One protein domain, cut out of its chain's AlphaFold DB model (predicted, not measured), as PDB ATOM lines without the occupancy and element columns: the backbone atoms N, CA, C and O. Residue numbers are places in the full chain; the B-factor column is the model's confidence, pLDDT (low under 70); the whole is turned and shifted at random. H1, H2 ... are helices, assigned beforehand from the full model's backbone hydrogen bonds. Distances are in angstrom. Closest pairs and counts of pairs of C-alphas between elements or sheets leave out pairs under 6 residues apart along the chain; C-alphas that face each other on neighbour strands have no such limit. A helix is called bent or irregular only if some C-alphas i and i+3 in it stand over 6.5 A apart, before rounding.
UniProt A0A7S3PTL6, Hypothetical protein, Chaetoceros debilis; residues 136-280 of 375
ATOM      1  N   ILE A 136      -0.683 -49.539  18.904       80.62
ATOM      2  CA  ILE A 136      -1.221 -49.623  20.274       80.62
ATOM      3  C   ILE A 136      -1.053 -48.287  21.013       80.62
ATOM      4  O   ILE A 136      -1.948 -47.854  21.746       80.62
ATOM      5  N   ARG A 137       0.091 -47.610  20.841       83.25
ATOM      6  CA  ARG A 137       0.318 -46.280  21.430       83.25
ATOM      7  C   ARG A 137      -0.618 -45.241  20.824       83.25
ATOM      8  O   ARG A 137      -1.205 -44.464  21.572       83.25
ATOM      9  N   GLU A 138      -0.791 -45.241  19.507       86.81
ATOM     10  CA  GLU A 138      -1.713 -44.339  18.811       86.81
ATOM     11  C   GLU A 138      -3.176 -44.582  19.206       86.81
ATOM     12  O   GLU A 138      -3.901 -43.624  19.488       86.81
ATOM     13  N   GLU A 139      -3.606 -45.843  19.317       86.19
ATOM     14  CA  GLU A 139      -4.932 -46.230  19.817       86.19
ATOM     15  C   GLU A 139      -5.145 -45.716  21.254       86.19
ATOM     16  O   GLU A 139      -6.155 -45.074  21.541       86.19
ATOM     17  N   ARG A 140      -4.169 -45.892  22.158       83.94
ATOM     18  CA  ARG A 140      -4.266 -45.363  23.533       83.94
ATOM     19  C   ARG A 140      -4.311 -43.835  23.573       83.94
ATOM     20  O   ARG A 140      -5.131 -43.273  24.294       83.94
ATOM     21  N   ILE A 141      -3.453 -43.159  22.807       83.50
ATOM     22  CA  ILE A 141      -3.406 -41.690  22.758       83.50
ATOM     23  C   ILE A 141      -4.710 -41.131  22.176       83.50
ATOM     24  O   ILE A 141      -5.231 -40.135  22.675       83.50
ATOM     25  N   SER A 142      -5.250 -41.748  21.126       88.31
ATOM     26  CA  SER A 142      -6.514 -41.316  20.519       88.31
ATOM     27  C   SER A 142      -7.708 -41.561  21.443       88.31
ATOM     28  O   SER A 142      -8.541 -40.665  21.570       88.31
ATOM     29  N   ALA A 143      -7.744 -42.690  22.160       86.38
ATOM     30  CA  ALA A 143      -8.743 -42.964  23.193       86.38
ATOM     31  C   ALA A 143      -8.658 -41.973  24.368       86.38
ATOM     32  O   ALA A 143      -9.674 -41.457  24.823       86.38
ATOM     33  N   GLN A 144      -7.455 -41.632  24.837       82.62
ATOM     34  CA  GLN A 144      -7.284 -40.600  25.868       82.62
ATOM     35  C   GLN A 144      -7.753 -39.225  25.380       82.62
ATOM     36  O   GLN A 144      -8.444 -38.512  26.104       82.62
ATOM     37  N   LYS A 145      -7.442 -38.865  24.129       87.38
ATOM     38  CA  LYS A 145      -7.896 -37.604  23.526       87.38
ATOM     39  C   LYS A 145      -9.410 -37.552  23.335       87.38
ATOM     40  O   LYS A 145      -9.986 -36.477  23.482       87.38
ATOM     41  N   SER A 146     -10.061 -38.658  22.972       89.50
ATOM     42  CA  SER A 146     -11.521 -38.684  22.835       89.50
ATOM     43  C   SER A 146     -12.205 -38.561  24.195       89.50
ATOM     44  O   SER A 146     -13.143 -37.774  24.308       89.50
ATOM     45  N   LEU A 147     -11.682 -39.231  25.228       87.81
ATOM     46  CA  LEU A 147     -12.150 -39.073  26.608       87.81
ATOM     47  C   LEU A 147     -11.981 -37.631  27.095       87.81
ATOM     48  O   LEU A 147     -12.943 -37.051  27.578       87.81
ATOM     49  N   ALA A 148     -10.815 -37.013  26.893       86.62
ATOM     50  CA  ALA A 148     -10.588 -35.617  27.274       86.62
ATOM     51  C   ALA A 148     -11.574 -34.661  26.576       86.62
ATOM     52  O   ALA A 148     -12.181 -33.805  27.218       86.62
ATOM     53  N   LYS A 149     -11.825 -34.858  25.272       90.44
ATOM     54  CA  LYS A 149     -12.834 -34.085  24.525       90.44
ATOM     55  C   LYS A 149     -14.249 -34.286  25.062       90.44
ATOM     56  O   LYS A 149     -14.996 -33.313  25.141       90.44
ATOM     57  N   GLN A 150     -14.611 -35.517  25.416       89.44
ATOM     58  CA  GLN A 150     -15.908 -35.823  26.014       89.44
ATOM     59  C   GLN A 150     -16.048 -35.127  27.371       89.44
ATOM     60  O   GLN A 150     -16.988 -34.361  27.555       89.44
ATOM     61  N   THR A 151     -15.063 -35.284  28.259       87.31
ATOM     62  CA  THR A 151     -15.011 -34.611  29.564       87.31
ATOM     63  C   THR A 151     -15.102 -33.093  29.414       87.31
ATOM     64  O   THR A 151     -15.848 -32.444  30.138       87.31
ATOM     65  N   LYS A 152     -14.402 -32.509  28.436       88.81
ATOM     66  CA  LYS A 152     -14.472 -31.072  28.139       88.81
ATOM     67  C   LYS A 152     -15.866 -30.642  27.684       88.81
ATOM     68  O   LYS A 152     -16.372 -29.636  28.170       88.81
ATOM     69  N   SER A 153     -16.483 -31.383  26.765       91.50
ATOM     70  CA  SER A 153     -17.858 -31.111  26.324       91.50
ATOM     71  C   SER A 153     -18.836 -31.181  27.495       91.50
ATOM     72  O   SER A 153     -19.721 -30.339  27.623       91.50
ATOM     73  N   ASP A 154     -18.638 -32.162  28.368       89.25
ATOM     74  CA  ASP A 154     -19.448 -32.375  29.555       89.25
ATOM     75  C   ASP A 154     -19.314 -31.215  30.551       89.25
ATOM     76  O   ASP A 154     -20.327 -30.664  30.972       89.25
ATOM     77  N   LEU A 155     -18.085 -30.779  30.839       89.06
ATOM     78  CA  LEU A 155     -17.785 -29.620  31.693       89.06
ATOM     79  C   LEU A 155     -18.381 -28.313  31.161       89.06
ATOM     80  O   LEU A 155     -18.785 -27.461  31.946       89.06
ATOM     81  N   VAL A 156     -18.426 -28.134  29.837       90.75
ATOM     82  CA  VAL A 156     -19.057 -26.955  29.222       90.75
ATOM     83  C   VAL A 156     -20.577 -27.001  29.387       90.75
ATOM     84  O   VAL A 156     -21.197 -25.957  29.573       90.75
ATOM     85  N   SER A 157     -21.177 -28.193  29.326       93.56
ATOM     86  CA  SER A 157     -22.625 -28.360  29.488       93.56
ATOM     87  C   SER A 157     -23.091 -28.234  30.941       93.56
ATOM     88  O   SER A 157     -24.111 -27.596  31.194       93.56
ATOM     89  N   ASP A 158     -22.338 -28.800  31.885       92.94
ATOM     90  CA  ASP A 158     -22.588 -28.703  33.320       92.94
ATOM     91  C   ASP A 158     -21.248 -28.709  34.081       92.94
ATOM     92  O   ASP A 158     -20.664 -29.773  34.321       92.94
ATOM     93  N   PRO A 159     -20.735 -27.530  34.477       88.19
ATOM     94  CA  PRO A 159     -19.430 -27.414  35.121       88.19
ATOM     95  C   PRO A 159     -19.387 -28.008  36.535       88.19
ATOM     96  O   PRO A 159     -18.295 -28.192  37.077       88.19
ATOM     97  N   PHE A 160     -20.540 -28.310  37.144       89.19
ATOM     98  CA  PHE A 160     -20.631 -28.832  38.510       89.19
ATOM     99  C   PHE A 160     -21.137 -30.280  38.580       89.19
ATOM    100  O   PHE A 160     -21.213 -30.838  39.678       89.19
ATOM    101  N   ALA A 161     -21.432 -30.917  37.444       88.81
ATOM    102  CA  ALA A 161     -21.822 -32.321  37.410       88.81
ATOM    103  C   ALA A 161     -20.675 -33.240  37.862       88.81
ATOM    104  O   ALA A 161     -19.599 -33.278  37.264       88.81
ATOM    105  N   PHE A 162     -20.933 -34.054  38.887       88.06
ATOM    106  CA  PHE A 162     -20.072 -35.173  39.271       88.06
ATOM    107  C   PHE A 162     -20.579 -36.437  38.578       88.06
ATOM    108  O   PHE A 162     -21.620 -36.971  38.958       88.06
ATOM    109  N   LYS A 163     -19.867 -36.896  37.543       85.44
ATOM    110  CA  LYS A 163     -20.269 -38.091  36.780       85.44
ATOM    111  C   LYS A 163     -19.720 -39.376  37.388       85.44
ATOM    112  O   LYS A 163     -20.444 -40.361  37.489       85.44
ATOM    113  N   ASP A 164     -18.480 -39.314  37.869       85.44
ATOM    114  CA  ASP A 164     -17.760 -40.450  38.433       85.44
ATOM    115  C   ASP A 164     -17.304 -40.172  39.870       85.44
ATOM    116  O   ASP A 164     -16.970 -39.048  40.245       85.44
ATOM    117  N   GLY A 165     -17.167 -41.232  40.674       85.38
ATOM    118  CA  GLY A 165     -16.574 -41.130  42.016       85.38
ATOM    119  C   GLY A 165     -15.121 -40.624  42.015       85.38
ATOM    120  O   GLY A 165     -14.640 -40.124  43.031       85.38
ATOM    121  N   LYS A 166     -14.432 -40.706  40.868       85.94
ATOM    122  CA  LYS A 166     -13.075 -40.170  40.681       85.94
ATOM    123  C   LYS A 166     -13.040 -38.645  40.768       85.94
ATOM    124  O   LYS A 166     -12.103 -38.118  41.359       85.94
ATOM    125  N   ASP A 167     -14.066 -37.960  40.266       87.62
ATOM    126  CA  ASP A 167     -14.165 -36.498  40.333       87.62
ATOM    127  C   ASP A 167     -14.292 -36.020  41.783       87.62
ATOM    128  O   ASP A 167     -13.647 -35.061  42.207       87.62
ATOM    129  N   VAL A 168     -15.099 -36.735  42.573       91.31
ATOM    130  CA  VAL A 168     -15.278 -36.451  44.002       91.31
ATOM    131  C   VAL A 168     -13.965 -36.673  44.751       91.31
ATOM    132  O   VAL A 168     -13.577 -35.849  45.579       91.31
ATOM    133  N   ALA A 169     -13.249 -37.757  44.436       91.38
ATOM    134  CA  ALA A 169     -11.945 -38.033  45.025       91.38
ATOM    135  C   ALA A 169     -10.911 -36.954  44.660       91.38
ATOM    136  O   ALA A 169     -10.226 -36.461  45.552       91.38
ATOM    137  N   ALA A 170     -10.827 -36.542  43.390       91.88
ATOM    138  CA  ALA A 170      -9.915 -35.489  42.940       91.88
ATOM    139  C   ALA A 170     -10.194 -34.154  43.646       91.88
ATOM    140  O   ALA A 170      -9.288 -33.550  44.223       91.88
ATOM    141  N   SER A 171     -11.468 -33.757  43.710       94.69
ATOM    142  CA  SER A 171     -11.912 -32.559  44.431       94.69
ATOM    143  C   SER A 171     -11.576 -32.617  45.928       94.69
ATOM    144  O   SER A 171     -11.118 -31.628  46.505       94.69
ATOM    145  N   ALA A 172     -11.751 -33.777  46.571       96.75
ATOM    146  CA  ALA A 172     -11.398 -33.967  47.977       96.75
ATOM    147  C   ALA A 172      -9.880 -33.888  48.215       96.75
ATOM    148  O   ALA A 172      -9.443 -33.269  49.189       96.75
ATOM    149  N   VAL A 173      -9.074 -34.464  47.315       97.06
ATOM    150  CA  VAL A 173      -7.606 -34.371  47.359       97.06
ATOM    151  C   VAL A 173      -7.160 -32.917  47.205       97.06
ATOM    152  O   VAL A 173      -6.327 -32.465  47.990       97.06
ATOM    153  N   TRP A 174      -7.757 -32.155  46.283       97.75
ATOM    154  CA  TRP A 174      -7.501 -30.716  46.156       97.75
ATOM    155  C   TRP A 174      -7.888 -29.936  47.410       97.75
ATOM    156  O   TRP A 174      -7.102 -29.114  47.876       97.75
ATOM    157  N   GLY A 175      -9.047 -30.218  48.011       97.31
ATOM    158  CA  GLY A 175      -9.457 -29.574  49.262       97.31
ATOM    159  C   GLY A 175      -8.466 -29.826  50.402       97.31
ATOM    160  O   GLY A 175      -8.075 -28.896  51.111       97.31
ATOM    161  N   GLY A 176      -7.983 -31.066  50.531       97.25
ATOM    162  CA  GLY A 176      -6.926 -31.423  51.480       97.25
ATOM    163  C   GLY A 176      -5.590 -30.739  51.174       97.25
ATOM    164  O   GLY A 176      -4.939 -30.226  52.086       97.25
ATOM    165  N   ALA A 177      -5.198 -30.676  49.900       97.44
ATOM    166  CA  ALA A 177      -3.976 -30.003  49.471       97.44
ATOM    167  C   ALA A 177      -4.024 -28.510  49.812       97.44
ATOM    168  O   ALA A 177      -3.097 -27.992  50.430       97.44
ATOM    169  N   LEU A 178      -5.131 -27.834  49.496       97.56
ATOM    170  CA  LEU A 178      -5.343 -26.423  49.814       97.56
ATOM    171  C   LEU A 178      -5.329 -26.163  51.323       97.56
ATOM    172  O   LEU A 178      -4.716 -25.189  51.762       97.56
ATOM    173  N   TRP A 179      -5.946 -27.035  52.130       96.75
ATOM    174  CA  TRP A 179      -5.910 -26.935  53.594       96.75
ATOM    175  C   TRP A 179      -4.479 -26.973  54.144       96.75
ATOM    176  O   TRP A 179      -4.109 -26.152  54.983       96.75
ATOM    177  N   LEU A 180      -3.652 -27.900  53.654       96.06
ATOM    178  CA  LEU A 180      -2.264 -28.041  54.101       96.06
ATOM    179  C   LEU A 180      -1.363 -26.917  53.573       96.06
ATOM    180  O   LEU A 180      -0.572 -26.349  54.329       96.06
ATOM    181  N   LEU A 181      -1.512 -26.543  52.301       95.44
ATOM    182  CA  LEU A 181      -0.748 -25.454  51.688       95.44
ATOM    183  C   LEU A 181      -1.008 -24.120  52.397       95.44
ATOM    184  O   LEU A 181      -0.056 -23.426  52.757       95.44
ATOM    185  N   SER A 182      -2.273 -23.815  52.695       94.94
ATOM    186  CA  SER A 182      -2.662 -22.610  53.447       94.94
ATOM    187  C   SER A 182      -2.308 -22.655  54.941       94.94
ATOM    188  O   SER A 182      -2.420 -21.640  55.624       94.94
ATOM    189  N   GLY A 183      -1.838 -23.800  55.440       92.88
ATOM    190  CA  GLY A 183      -1.438 -24.003  56.827       92.88
ATOM    191  C   GLY A 183      -2.591 -24.497  57.683       92.88
ATOM    192  O   GLY A 183      -3.556 -23.778  57.938       92.88
ATOM    193  N   SER A 184      -2.462 -25.716  58.210       91.00
ATOM    194  CA  SER A 184      -3.539 -26.334  58.998       91.00
ATOM    195  C   SER A 184      -3.794 -25.595  60.316       91.00
ATOM    196  O   SER A 184      -4.911 -25.562  60.839       91.00
ATOM    197  N   ARG A 185      -2.741 -24.972  60.864       89.06
ATOM    198  CA  ARG A 185      -2.799 -24.206  62.110       89.06
ATOM    199  C   ARG A 185      -2.823 -22.702  61.889       89.06
ATOM    200  O   ARG A 185      -3.484 -22.028  62.661       89.06
ATOM    201  N   SER A 186      -2.154 -22.169  60.880       88.69
ATOM    202  CA  SER A 186      -2.020 -20.723  60.655       88.69
ATOM    203  C   SER A 186      -2.899 -20.200  59.516       88.69
ATOM    204  O   SER A 186      -2.627 -19.137  58.967       88.69
ATOM    205  N   ASN A 187      -3.976 -20.919  59.186       92.50
ATOM    206  CA  ASN A 187      -4.811 -20.614  58.034       92.50
ATOM    207  C   ASN A 187      -5.352 -19.166  58.043       92.50
ATOM    208  O   ASN A 187      -6.069 -18.791  58.983       92.50
ATOM    209  N   PRO A 188      -5.097 -18.362  56.993       92.25
ATOM    210  CA  PRO A 188      -5.543 -16.971  56.935       92.25
ATOM    211  C   PRO A 188      -7.070 -16.828  56.856       92.25
ATOM    212  O   PRO A 188      -7.602 -15.797  57.260       92.25
ATOM    213  N   LEU A 189      -7.791 -17.857  56.392       95.00
ATOM    214  CA  LEU A 189      -9.254 -17.834  56.272       95.00
ATOM    215  C   LEU A 189      -9.965 -18.132  57.596       95.00
ATOM    216  O   LEU A 189     -11.102 -17.712  57.802       95.00
ATOM    217  N   VAL A 190      -9.302 -18.830  58.519       94.69
ATOM    218  CA  VAL A 190      -9.924 -19.278  59.771       94.69
ATOM    219  C   VAL A 190     -10.352 -18.100  60.642       94.69
ATOM    220  O   VAL A 190     -11.486 -18.073  61.106       94.69
ATOM    221  N   ARG A 191      -9.475 -17.111  60.856       94.31
ATOM    222  CA  ARG A 191      -9.773 -15.954  61.718       94.31
ATOM    223  C   ARG A 191     -10.950 -15.104  61.225       94.31
ATOM    224  O   ARG A 191     -11.834 -14.845  62.038       94.31
ATOM    225  N   PRO A 192     -11.010 -14.649  59.957       95.81
ATOM    226  CA  PRO A 192     -12.129 -13.827  59.499       95.81
ATOM    227  C   PRO A 192     -13.457 -14.590  59.544       95.81
ATOM    228  O   PRO A 192     -14.445 -14.042  60.022       95.81
ATOM    229  N   ILE A 193     -13.474 -15.867  59.141       96.12
ATOM    230  CA  ILE A 193     -14.692 -16.691  59.194       96.12
ATOM    231  C   ILE A 193     -15.119 -16.920  60.651       96.12
ATOM    232  O   ILE A 193     -16.297 -16.793  60.978       96.12
ATOM    233  N   ALA A 194     -14.177 -17.211  61.550       96.00
ATOM    234  CA  ALA A 194     -14.484 -17.410  62.961       96.00
ATOM    235  C   ALA A 194     -15.015 -16.134  63.630       96.00
ATOM    236  O   ALA A 194     -16.016 -16.206  64.334       96.00
ATOM    237  N   ASN A 195     -14.402 -14.974  63.371       95.81
ATOM    238  CA  ASN A 195     -14.859 -13.685  63.903       95.81
ATOM    239  C   ASN A 195     -16.228 -13.259  63.342       95.81
ATOM    240  O   ASN A 195     -16.945 -12.518  64.004       95.81
ATOM    241  N   ALA A 196     -16.607 -13.723  62.147       96.38
ATOM    242  CA  ALA A 196     -17.939 -13.480  61.593       96.38
ATOM    243  C   ALA A 196     -19.029 -14.352  62.246       96.38
ATOM    244  O   ALA A 196     -20.186 -13.943  62.306       96.38
ATOM    245  N   LEU A 197     -18.675 -15.553  62.716       95.50
ATOM    246  CA  LEU A 197     -19.633 -16.550  63.211       95.50
ATOM    247  C   LEU A 197     -19.711 -16.647  64.739       95.50
ATOM    248  O   LEU A 197     -20.724 -17.102  65.267       95.50
ATOM    249  N   TYR A 198     -18.651 -16.264  65.452       94.88
ATOM    250  CA  TYR A 198     -18.537 -16.420  66.899       94.88
ATOM    251  C   TYR A 198     -18.170 -15.096  67.566       94.88
ATOM    252  O   TYR A 198     -17.303 -14.366  67.094       94.88
ATOM    253  N   ASP A 199     -18.785 -14.827  68.719       94.00
ATOM    254  CA  ASP A 199     -18.407 -13.706  69.578       94.00
ATOM    255  C   ASP A 199     -17.230 -14.110  70.492       94.00
ATOM    256  O   ASP A 199     -17.362 -15.071  71.267       94.00
ATOM    257  N   PRO A 200     -16.090 -13.393  70.452       90.69
ATOM    258  CA  PRO A 200     -14.937 -13.675  71.307       90.69
ATOM    259  C   PRO A 200     -15.209 -13.497  72.810       90.69
ATOM    260  O   PRO A 200     -14.446 -14.024  73.620       90.69
ATOM    261  N   ASN A 201     -16.265 -12.775  73.209       90.00
ATOM    262  CA  ASN A 201     -16.561 -12.503  74.623       90.00
ATOM    263  C   ASN A 201     -17.372 -13.609  75.312       90.00
ATOM    264  O   ASN A 201     -17.496 -13.622  76.535       90.00
ATOM    265  N   THR A 202     -17.932 -14.544  74.547       90.88
ATOM    266  CA  THR A 202     -18.699 -15.662  75.107       90.88
ATOM    267  C   THR A 202     -17.750 -16.763  75.597       90.88
ATOM    268  O   THR A 202     -16.698 -16.978  75.003       90.88
ATOM    269  N   ASN A 203     -18.133 -17.556  76.609       83.25
ATOM    270  CA  ASN A 203     -17.336 -18.714  77.073       83.25
ATOM    271  C   ASN A 203     -16.958 -19.688  75.936       83.25
ATOM    272  O   ASN A 203     -15.880 -20.273  75.937       83.25
ATOM    273  N   LYS A 204     -17.824 -19.828  74.923       85.25
ATOM    274  CA  LYS A 204     -17.572 -20.636  73.715       85.25
ATOM    275  C   LYS A 204     -16.549 -20.010  72.753       85.25
ATOM    276  O   LYS A 204     -16.085 -20.698  71.850       85.25
ATOM    277  N   GLY A 205     -16.218 -18.732  72.928       88.00
ATOM    278  CA  GLY A 205     -15.288 -17.944  72.118       88.00
ATOM    279  C   GLY A 205     -13.870 -17.850  72.688       88.00
ATOM    280  O   GLY A 205     -13.030 -17.189  72.083       88.00
ATOM    281  N   ALA A 206     -13.558 -18.524  73.804       92.56
ATOM    282  CA  ALA A 206     -12.213 -18.495  74.395       92.56
ATOM    283  C   ALA A 206     -11.117 -18.919  73.395       92.56
ATOM    284  O   ALA A 206     -10.101 -18.240  73.264       92.56
ATOM    285  N   TRP A 207     -11.370 -19.966  72.600       93.88
ATOM    286  CA  TRP A 207     -10.455 -20.410  71.543       93.88
ATOM    287  C   TRP A 207     -10.249 -19.343  70.454       93.88
ATOM    288  O   TRP A 207      -9.164 -19.233  69.889       93.88
ATOM    289  N   LEU A 208     -11.279 -18.547  70.144       95.12
ATOM    290  CA  LEU A 208     -11.197 -17.483  69.146       95.12
ATOM    291  C   LEU A 208     -10.342 -16.328  69.666       95.12
ATOM    292  O   LEU A 208      -9.534 -15.780  68.919       95.12
ATOM    293  N   LYS A 209     -10.471 -16.000  70.956       94.75
ATOM    294  CA  LYS A 209      -9.600 -15.028  71.617       94.75
ATOM    295  C   LYS A 209      -8.134 -15.454  71.531       94.75
ATOM    296  O   LYS A 209      -7.325 -14.671  71.049       94.75
ATOM    297  N   ASP A 210      -7.822 -16.706  71.867       94.12
ATOM    298  CA  ASP A 210      -6.467 -17.259  71.727       94.12
ATOM    299  C   ASP A 210      -5.945 -17.128  70.293       94.12
ATOM    300  O   ASP A 210      -4.841 -16.641  70.058       94.12
ATOM    301  N   ARG A 211      -6.772 -17.486  69.305       92.88
ATOM    302  CA  ARG A 211      -6.407 -17.379  67.889       92.88
ATOM    303  C   ARG A 211      -6.168 -15.942  67.446       92.88
ATOM    304  O   ARG A 211      -5.250 -15.724  66.652       92.88
ATOM    305  N   ASN A 212      -6.970 -14.994  67.925       93.56
ATOM    306  CA  ASN A 212      -6.805 -13.564  67.661       93.56
ATOM    307  C   ASN A 212      -5.539 -13.008  68.335       93.56
ATOM    308  O   ASN A 212      -4.866 -12.169  67.742       93.56
ATOM    309  N   ASP A 213      -5.165 -13.548  69.497       92.19
ATOM    310  CA  ASP A 213      -3.925 -13.227  70.214       92.19
ATOM    311  C   ASP A 213      -2.676 -13.891  69.589       92.19
ATOM    312  O   ASP A 213      -1.554 -13.644  70.024       92.19
ATOM    313  N   GLY A 214      -2.837 -14.715  68.545       90.19
ATOM    314  CA  GLY A 214      -1.722 -15.410  67.889       90.19
ATOM    315  C   GLY A 214      -1.377 -16.777  68.480       90.19
ATOM    316  O   GLY A 214      -0.445 -17.421  68.005       90.19
ATOM    317  N   LEU A 215      -2.142 -17.237  69.467       92.19
ATOM    318  CA  LEU A 215      -1.957 -18.515  70.140       92.19
ATOM    319  C   LEU A 215      -2.716 -19.635  69.423       92.19
ATOM    320  O   LEU A 215      -3.705 -19.422  68.715       92.19
ATOM    321  N   PHE A 216      -2.254 -20.866  69.616       92.62
ATOM    322  CA  PHE A 216      -2.950 -22.045  69.129       92.62
ATOM    323  C   PHE A 216      -4.052 -22.434  70.102       92.62
ATOM    324  O   PHE A 216      -3.784 -22.780  71.250       92.62
ATOM    325  N   ALA A 217      -5.276 -22.485  69.589       93.75
ATOM    326  CA  ALA A 217      -6.384 -23.148  70.256       93.75
ATOM    327  C   ALA A 217      -7.071 -24.133  69.297       93.75
ATOM    328  O   ALA A 217      -7.256 -23.808  68.112       93.75
ATOM    329  N   PRO A 218      -7.435 -25.340  69.762       93.00
ATOM    330  CA  PRO A 218      -8.148 -26.306  68.938       93.00
ATOM    331  C   PRO A 218      -9.519 -25.755  68.533       93.00
ATOM    332  O   PRO A 218     -10.183 -25.057  69.299       93.00
ATOM    333  N   PHE A 219      -9.940 -26.066  67.309       93.00
ATOM    334  CA  PHE A 219     -11.243 -25.649  66.811       93.00
ATOM    335  C   PHE A 219     -12.362 -26.467  67.466       93.00
ATOM    336  O   PHE A 219     -12.213 -27.685  67.617       93.00
ATOM    337  N   PRO A 220     -13.513 -25.853  67.786       95.12
ATOM    338  CA  PRO A 220     -14.724 -26.605  68.083       95.12
ATOM    339  C   PRO A 220     -15.084 -27.517  66.905       95.12
ATOM    340  O   PRO A 220     -14.974 -27.104  65.751       95.12
ATOM    341  N   ALA A 221     -15.584 -28.723  67.179       95.25
ATOM    342  CA  ALA A 221     -15.901 -29.707  66.138       95.25
ATOM    343  C   ALA A 221     -16.833 -29.156  65.041       95.25
ATOM    344  O   ALA A 221     -16.604 -29.399  63.859       95.25
ATOM    345  N   ALA A 222     -17.832 -28.348  65.417       95.12
ATOM    346  CA  ALA A 222     -18.737 -27.698  64.467       95.12
ATOM    347  C   ALA A 222     -17.999 -26.759  63.495       95.12
ATOM    348  O   ALA A 222     -18.289 -26.748  62.300       95.12
ATOM    349  N   PHE A 223     -17.012 -26.005  63.991       95.56
ATOM    350  CA  PHE A 223     -16.189 -25.141  63.150       95.56
ATOM    351  C   PHE A 223     -15.230 -25.954  62.273       95.56
ATOM    352  O   PHE A 223     -15.048 -25.618  61.109       95.56
ATOM    353  N   SER A 224     -14.678 -27.061  62.782       95.25
ATOM    354  CA  SER A 224     -13.862 -27.976  61.972       95.25
ATOM    355  C   SER A 224     -14.644 -28.534  60.782       95.25
ATOM    356  O   SER A 224     -14.142 -28.493  59.665       95.25
ATOM    357  N   ILE A 225     -15.890 -28.981  60.998       96.12
ATOM    358  CA  ILE A 225     -16.773 -29.470  59.924       96.12
ATOM    359  C   ILE A 225     -17.034 -28.363  58.899       96.12
ATOM    360  O   ILE A 225     -16.922 -28.603  57.699       96.12
ATOM    361  N   LEU A 226     -17.329 -27.144  59.361       96.38
ATOM    362  CA  LEU A 226     -17.514 -25.995  58.477       96.38
ATOM    363  C   LEU A 226     -16.272 -25.749  57.610       96.38
ATOM    364  O   LEU A 226     -16.398 -25.610  56.396       96.38
ATOM    365  N   MET A 227     -15.079 -25.730  58.209       96.38
ATOM    366  CA  MET A 227     -13.836 -25.535  57.461       96.38
ATOM    367  C   MET A 227     -13.594 -26.671  56.466       96.38
ATOM    368  O   MET A 227     -13.188 -26.399  55.340       96.38
ATOM    369  N   THR A 228     -13.905 -27.922  56.820       96.00
ATOM    370  CA  THR A 228     -13.859 -29.041  55.869       96.00
ATOM    371  C   THR A 228     -14.772 -28.790  54.672       96.00
ATOM    372  O   THR A 228     -14.322 -28.934  53.541       96.00
ATOM    373  N   VAL A 229     -16.016 -28.352  54.885       97.00
ATOM    374  CA  VAL A 229     -16.946 -28.030  53.787       97.00
ATOM    375  C   VAL A 229     -16.413 -26.887  52.921       97.00
ATOM    376  O   VAL A 229     -16.417 -27.005  51.698       97.00
ATOM    377  N   VAL A 230     -15.896 -25.814  53.527       97.19
ATOM    378  CA  VAL A 230     -15.307 -24.679  52.791       97.19
ATOM    379  C   VAL A 230     -14.146 -25.142  51.910       97.19
ATOM    380  O   VAL A 230     -14.111 -24.823  50.723       97.19
ATOM    381  N   PHE A 231     -13.218 -25.931  52.453       97.25
ATOM    382  CA  PHE A 231     -12.076 -26.432  51.688       97.25
ATOM    383  C   PHE A 231     -12.465 -27.481  50.643       97.25
ATOM    384  O   PHE A 231     -11.828 -27.534  49.597       97.25
ATOM    385  N   LEU A 232     -13.529 -28.258  50.861       96.62
ATOM    386  CA  LEU A 232     -14.089 -29.128  49.824       96.62
ATOM    387  C   LEU A 232     -14.671 -28.315  48.665       96.62
ATOM    388  O   LEU A 232     -14.395 -28.642  47.518       96.62
ATOM    389  N   ILE A 233     -15.409 -27.234  48.940       96.81
ATOM    390  CA  ILE A 233     -15.929 -26.339  47.893       96.81
ATOM    391  C   ILE A 233     -14.773 -25.715  47.106       96.81
ATOM    392  O   ILE A 233     -14.790 -25.736  45.877       96.81
ATOM    393  N   LEU A 234     -13.745 -25.207  47.794       96.88
ATOM    394  CA  LEU A 234     -12.544 -24.686  47.133       96.88
ATOM    395  C   LEU A 234     -11.838 -25.769  46.309       96.88
ATOM    396  O   LEU A 234     -11.432 -25.499  45.185       96.88
ATOM    397  N   GLY A 235     -11.761 -26.997  46.827       96.62
ATOM    398  CA  GLY A 235     -11.216 -28.149  46.117       96.62
ATOM    399  C   GLY A 235     -11.972 -28.460  44.826       96.62
ATOM    400  O   GLY A 235     -11.339 -28.618  43.788       96.62
ATOM    401  N   VAL A 236     -13.311 -28.457  44.861       96.31
ATOM    402  CA  VAL A 236     -14.163 -28.608  43.666       96.31
ATOM    403  C   VAL A 236     -13.896 -27.484  42.669       96.31
ATOM    404  O   VAL A 236     -13.697 -27.746  41.488       96.31
ATOM    405  N   LEU A 237     -13.857 -26.228  43.121       96.62
ATOM    406  CA  LEU A 237     -13.601 -25.091  42.234       96.62
ATOM    407  C   LEU A 237     -12.222 -25.184  41.571       96.62
ATOM    408  O   LEU A 237     -12.106 -24.936  40.370       96.62
ATOM    409  N   THR A 238     -11.187 -25.561  42.325       96.62
ATOM    410  CA  THR A 238      -9.833 -25.766  41.797       96.62
ATOM    411  C   THR A 238      -9.792 -26.918  40.800       96.62
ATOM    412  O   THR A 238      -9.258 -26.738  39.708       96.62
ATOM    413  N   ASP A 239     -10.402 -28.055  41.127       95.62
ATOM    414  CA  ASP A 239     -10.465 -29.225  40.251       95.62
ATOM    415  C   ASP A 239     -11.144 -28.894  38.914       95.62
ATOM    416  O   ASP A 239     -10.558 -29.086  37.848       95.62
ATOM    417  N   ARG A 240     -12.336 -28.278  38.955       94.12
ATOM    418  CA  ARG A 240     -13.080 -27.883  37.747       94.12
ATOM    419  C   ARG A 240     -12.350 -26.822  36.930       94.12
ATOM    420  O   ARG A 240     -12.322 -26.914  35.705       94.12
ATOM    421  N   SER A 241     -11.709 -25.854  37.583       94.75
ATOM    422  CA  SER A 241     -10.912 -24.834  36.887       94.75
ATOM    423  C   SER A 241      -9.714 -25.450  36.169       94.75
ATOM    424  O   SER A 241      -9.453 -25.130  35.012       94.75
ATOM    425  N   LEU A 242      -9.003 -26.371  36.826       94.94
ATOM    426  CA  LEU A 242      -7.876 -27.065  36.215       94.94
ATOM    427  C   LEU A 242      -8.330 -27.983  35.081       94.94
ATOM    428  O   LEU A 242      -7.657 -28.015  34.059       94.94
ATOM    429  N   LEU A 243      -9.473 -28.665  35.215       92.25
ATOM    430  CA  LEU A 243     -10.037 -29.525  34.164       92.25
ATOM    431  C   LEU A 243     -10.375 -28.730  32.903       92.25
ATOM    432  O   LEU A 243     -10.117 -29.191  31.792       92.25
ATOM    433  N   LEU A 244     -10.906 -27.515  33.064       91.00
ATOM    434  CA  LEU A 244     -11.147 -26.606  31.944       91.00
ATOM    435  C   LEU A 244      -9.837 -26.157  31.280       91.00
ATOM    436  O   LEU A 244      -9.776 -26.075  30.051       91.00
ATOM    437  N   LEU A 245      -8.787 -25.908  32.071       92.50
ATOM    438  CA  LEU A 245      -7.466 -25.500  31.579       92.50
ATOM    439  C   LEU A 245      -6.669 -26.654  30.944       92.50
ATOM    440  O   LEU A 245      -5.912 -26.412  30.009       92.50
ATOM    441  N   SER A 246      -6.843 -27.895  31.407       90.38
ATOM    442  CA  SER A 246      -6.134 -29.086  30.910       90.38
ATOM    443  C   SER A 246      -6.813 -29.756  29.712       90.38
ATOM    444  O   SER A 246      -6.473 -30.883  29.355       90.38
ATOM    445  N   GLU A 247      -7.804 -29.094  29.110       89.25
ATOM    446  CA  GLU A 247      -8.639 -29.652  28.042       89.25
ATOM    447  C   GLU A 247      -9.370 -30.956  28.422       89.25
ATOM    448  O   GLU A 247      -9.737 -31.733  27.541       89.25
ATOM    449  N   GLY A 248      -9.625 -31.182  29.715       86.06
ATOM    450  CA  GLY A 248     -10.356 -32.346  30.219       86.06
ATOM    451  C   GLY A 248      -9.491 -33.556  30.586       86.06
ATOM    452  O   GLY A 248     -10.044 -34.636  30.803       86.06
ATOM    453  N   ASP A 249      -8.162 -33.418  30.679       88.50
ATOM    454  CA  ASP A 249      -7.298 -34.489  31.198       88.50
ATOM    455  C   ASP A 249      -7.426 -34.611  32.728       88.50
ATOM    456  O   ASP A 249      -6.752 -33.919  33.498       88.50
ATOM    457  N   SER A 250      -8.308 -35.511  33.170       88.75
ATOM    458  CA  SER A 250      -8.560 -35.786  34.589       88.75
ATOM    459  C   SER A 250      -7.427 -36.543  35.279       88.75
ATOM    460  O   SER A 250      -7.223 -36.394  36.486       88.75
ATOM    461  N   SER A 251      -6.657 -37.339  34.530       88.38
ATOM    462  CA  SER A 251      -5.564 -38.133  35.089       88.38
ATOM    463  C   SER A 251      -4.415 -37.228  35.512       88.38
ATOM    464  O   SER A 251      -3.899 -37.365  36.624       88.38
ATOM    465  N   ALA A 252      -4.037 -36.279  34.653       88.44
ATOM    466  CA  ALA A 252      -3.004 -35.300  34.973       88.44
ATOM    467  C   ALA A 252      -3.376 -34.460  36.206       88.44
ATOM    468  O   ALA A 252      -2.532 -34.218  37.067       88.44
ATOM    469  N   ILE A 253      -4.646 -34.069  36.334       91.62
ATOM    470  CA  ILE A 253      -5.113 -33.236  37.449       91.62
ATOM    471  C   ILE A 253      -5.131 -33.997  38.761       91.62
ATOM    472  O   ILE A 253      -4.656 -33.465  39.761       91.62
ATOM    473  N   LEU A 254      -5.614 -35.240  38.770       91.75
ATOM    474  CA  LEU A 254      -5.584 -36.060  39.977       91.75
ATOM    475  C   LEU A 254      -4.141 -36.307  40.449       91.75
ATOM    476  O   LEU A 254      -3.860 -36.241  41.646       91.75
ATOM    477  N   GLN A 255      -3.214 -36.558  39.517       92.88
ATOM    478  CA  GLN A 255      -1.792 -36.697  39.840       92.88
ATOM    479  C   GLN A 255      -1.218 -35.399  40.414       92.88
ATOM    480  O   GLN A 255      -0.532 -35.439  41.437       92.88
ATOM    481  N   LEU A 256      -1.535 -34.253  39.802       93.69
ATOM    482  CA  LEU A 256      -1.119 -32.944  40.296       93.69
ATOM    483  C   LEU A 256      -1.674 -32.674  41.701       93.69
ATOM    484  O   LEU A 256      -0.910 -32.289  42.580       93.69
ATOM    485  N   ALA A 257      -2.953 -32.975  41.942       95.25
ATOM    486  CA  ALA A 257      -3.594 -32.857  43.250       95.25
ATOM    487  C   ALA A 257      -2.861 -33.691  44.308       95.25
ATOM    488  O   ALA A 257      -2.578 -33.208  45.405       95.25
ATOM    489  N   GLY A 258      -2.505 -34.936  43.969       95.44
ATOM    490  CA  GLY A 258      -1.745 -35.824  44.848       95.44
ATOM    491  C   GLY A 258      -0.352 -35.284  45.176       95.44
ATOM    492  O   GLY A 258       0.047 -35.265  46.341       95.44
ATOM    493  N   VAL A 259       0.375 -34.782  44.173       95.88
ATOM    494  CA  VAL A 259       1.688 -34.145  44.378       95.88
ATOM    495  C   VAL A 259       1.553 -32.894  45.249       95.88
ATOM    496  O   VAL A 259       2.334 -32.718  46.186       95.88
ATOM    497  N   SER A 260       0.538 -32.061  45.010       96.50
ATOM    498  CA  SER A 260       0.243 -30.878  45.822       96.50
ATOM    499  C   SER A 260      -0.124 -31.234  47.262       96.50
ATOM    500  O   SER A 260       0.319 -30.545  48.179       96.50
ATOM    501  N   LEU A 261      -0.867 -32.320  47.491       97.00
ATOM    502  CA  LEU A 261      -1.204 -32.804  48.831       97.00
ATOM    503  C   LEU A 261       0.053 -33.228  49.601       97.00
ATOM    504  O   LEU A 261       0.250 -32.808  50.741       97.00
ATOM    505  N   ILE A 262       0.931 -34.018  48.971       95.75
ATOM    506  CA  ILE A 262       2.202 -34.456  49.573       95.75
ATOM    507  C   ILE A 262       3.120 -33.255  49.834       95.75
ATOM    508  O   ILE A 262       3.737 -33.162  50.900       95.75
ATOM    509  N   GLY A 263       3.191 -32.315  48.887       96.25
ATOM    510  CA  GLY A 263       3.931 -31.064  49.039       96.25
ATOM    511  C   GLY A 263       3.411 -30.234  50.213       96.25
ATOM    512  O   GLY A 263       4.191 -29.846  51.081       96.25
ATOM    513  N   GLY A 264       2.094 -30.048  50.307       95.69
ATOM    514  CA  GLY A 264       1.442 -29.360  51.422       95.69
ATOM    515  C   GLY A 264       1.696 -30.042  52.767       95.69
ATOM    516  O   GLY A 264       2.033 -29.371  53.739       95.69
ATOM    517  N   ALA A 265       1.617 -31.374  52.828       95.44
ATOM    518  CA  ALA A 265       1.932 -32.134  54.038       95.44
ATOM    519  C   ALA A 265       3.397 -31.950  54.467       95.44
ATOM    520  O   ALA A 265       3.687 -31.764  55.649       95.44
ATOM    521  N   SER A 266       4.319 -31.960  53.503       95.88
ATOM    522  CA  SER A 266       5.749 -31.752  53.750       95.88
ATOM    523  C   SER A 266       6.037 -30.335  54.248       95.88
ATOM    524  O   SER A 266       6.809 -30.160  55.190       95.88
ATOM    525  N   LEU A 267       5.377 -29.327  53.669       94.12
ATOM    526  CA  LEU A 267       5.453 -27.941  54.131       94.12
ATOM    527  C   LEU A 267       4.906 -27.790  55.550       94.12
ATOM    528  O   LEU A 267       5.535 -27.132  56.374       94.12
ATOM    529  N   GLU A 268       3.793 -28.447  55.878       92.25
ATOM    530  CA  GLU A 268       3.234 -28.413  57.230       92.25
ATOM    531  C   GLU A 268       4.184 -29.046  58.262       92.25
ATOM    532  O   GLU A 268       4.370 -28.501  59.352       92.25
ATOM    533  N   LEU A 269       4.864 -30.145  57.913       91.81
ATOM    534  CA  LEU A 269       5.940 -30.701  58.742       91.81
ATOM    535  C   LEU A 269       7.110 -29.718  58.892       91.81
ATOM    536  O   LEU A 269       7.661 -29.588  59.986       91.81
ATOM    537  N   GLY A 270       7.459 -28.992  57.827       92.62
ATOM    538  CA  GLY A 270       8.459 -27.923  57.855       92.62
ATOM    539  C   GLY A 270       8.084 -26.773  58.794       92.62
ATOM    540  O   GLY A 270       8.919 -26.329  59.582       92.62
ATOM    541  N   ARG A 271       6.818 -26.337  58.793       88.81
ATOM    542  CA  ARG A 271       6.287 -25.328  59.733       88.81
ATOM    543  C   ARG A 271       6.336 -25.807  61.184       88.81
ATOM    544  O   ARG A 271       6.645 -25.042  62.092       88.81
ATOM    545  N   ILE A 272       6.073 -27.097  61.418       85.38
ATOM    546  CA  ILE A 272       6.216 -27.698  62.751       85.38
ATOM    547  C   ILE A 272       7.689 -27.714  63.178       85.38
ATOM    548  O   ILE A 272       7.992 -27.376  64.320       85.38
ATOM    549  N   ALA A 273       8.602 -28.076  62.275       86.00
ATOM    550  CA  ALA A 273      10.030 -28.173  62.570       86.00
ATOM    551  C   ALA A 273      10.712 -26.808  62.773       86.00
ATOM    552  O   ALA A 273      11.624 -26.705  63.589       86.00
ATOM    553  N   SER A 274      10.271 -25.767  62.063       86.31
ATOM    554  CA  SER A 274      10.790 -24.398  62.206       86.31
ATOM    555  C   SER A 274      10.303 -23.684  63.469       86.31
ATOM    556  O   SER A 274      10.816 -22.618  63.797       86.31
ATOM    557  N   GLY A 275       9.337 -24.257  64.194       79.00
ATOM    558  CA  GLY A 275       8.732 -23.601  65.352       79.00
ATOM    559  C   GLY A 275       7.742 -22.493  64.982       79.00
ATOM    560  O   GLY A 275       7.272 -21.795  65.870       79.00
ATOM    561  N   GLU A 276       7.360 -22.365  63.704       78.94
ATOM    562  CA  GLU A 276       6.279 -21.467  63.256       78.94
ATOM    563  C   GLU A 276       4.895 -21.936  63.751       78.94
ATOM    564  O   GLU A 276       3.874 -21.257  63.622       78.94
ATOM    565  N   LYS A 277       4.839 -23.128  64.353       76.94
ATOM    566  CA  LYS A 277       3.653 -23.625  65.033       76.94
ATOM    567  C   LYS A 277       3.246 -22.645  66.139       76.94
ATOM    568  O   LYS A 277       3.974 -22.452  67.105       76.94
ATOM    569  N   MET A 278       2.025 -22.120  66.024       79.44
ATOM    570  CA  MET A 278       1.380 -21.358  67.092       79.44
ATOM    571  C   MET A 278       1.490 -22.118  68.428       79.44
ATOM    572  O   MET A 278       1.153 -23.306  68.513       79.44
ATOM    573  N   ILE A 279       1.997 -21.428  69.443       86.50
ATOM    574  CA  ILE A 279       2.204 -21.950  70.796       86.50
ATOM    575  C   ILE A 279       0.847 -21.951  71.510       86.50
ATOM    576  O   ILE A 279       0.027 -21.056  71.276       86.50
ATOM    577  N   THR A 280       0.552 -22.975  72.314       91.06
ATOM    578  CA  THR A 280      -0.681 -22.964  73.118       91.06
ATOM    579  C   THR A 280      -0.579 -21.910  74.221       91.06
ATOM    580  O   THR A 280       0.514 -21.469  74.571       91.06
TER     581      THR A 280
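AT A GLANCE: This is residues 136 to 280 of the 375 residues of the protein "Hypothetical protein" of Chaetoceros debilis (UniProt A0A7S3PTL6). Two long helices, H5 and H6, form a hairpin that opens as a V, and H2 fits between them, crossing H5 and running beside H6. The small helical hairpin H3 and H4 lies past the start of H5, while at the closed end of the V H1 slants away, residues 136 to 143 sticking out free. The printed part has 145 residues, with six named helices, H1 to H6 in order, and no named strand; the class is all helix. It is loose, with a radius of gyration of the C-alphas of 19.2 A, and elongated, spanning 64 by 34 by 20 A.

HOW THE PARTS SIT: Begin with H5, residues 221 to 245, the hub, which touches three helices. Look at Gly 175 of H2, residues 165 to 181: its C-alpha is 3.9 A from that of Gly 235, where H2 touches residues 228 to 239 of H5 at a steep tilt of 67 degrees, only just short of about perpendicular, opposite ways. H2 also touches H6, residues 250 to 273, at a shallow tilt of 27 degrees, the same way; the closest C-alphas, of Ala 177 and Leu 261, are 4.0 A apart. H5 and H6 are a hairpin at a steep tilt of 44 degrees, opposite ways, and touch through residues 239 to 243 and 250 to 253, closest at the C-alphas of Leu 243 and Ser 250, 6.4 A. H1, residues 136 to 157, touches H5 with residues 152 to 155 alone, the C-alphas of Lys 152 and Leu 244 being closest at 6.7 A, at a steep tilt of 62 degrees. H3, residues 190 to 197, and H4, residues 203 to 212, are a hairpin that touches closest at the C-alphas of Ala 194 and Leu 208, 7.0 A, at a shallow tilt of 35.0 degrees, only just short of steep. H3 is close to H5 but not clearly touching, with the closest C-alphas, of Val 190 and Met 227, 7.7 A apart. H4 and H6 are apart. In H1, H2, H3, H5 and H6 every O i to N i+4 pair is within hydrogen-bond range; in H4, 4 of 6 are.

IN THESE COORDINATES: Find C-alpha 221 at (-15.901, -29.707, 66.138); from there H5 runs 35.8 A to C-alpha 245 at (-7.466, -25.500, 31.579). H6 runs 34.4 A back to C-alpha 273 at (10.030, -28.173, 62.570). H1 is 31.5 A long, H2 24.3 A, H4 15.0 A and H3 10.7 A. H4 is irregular: C-alphas 204 and 207 are 7.4 A apart.

THE WHOLE: The C-alphas farthest apart, of Ile 136 and Asn 201, are 67.6 A apart. The printed part has no cut, the links H3 to H4 and H5 to H6 are tight, and no link is long. The mean pLDDT of the printed part is 91.7, and no printed residue is under 70.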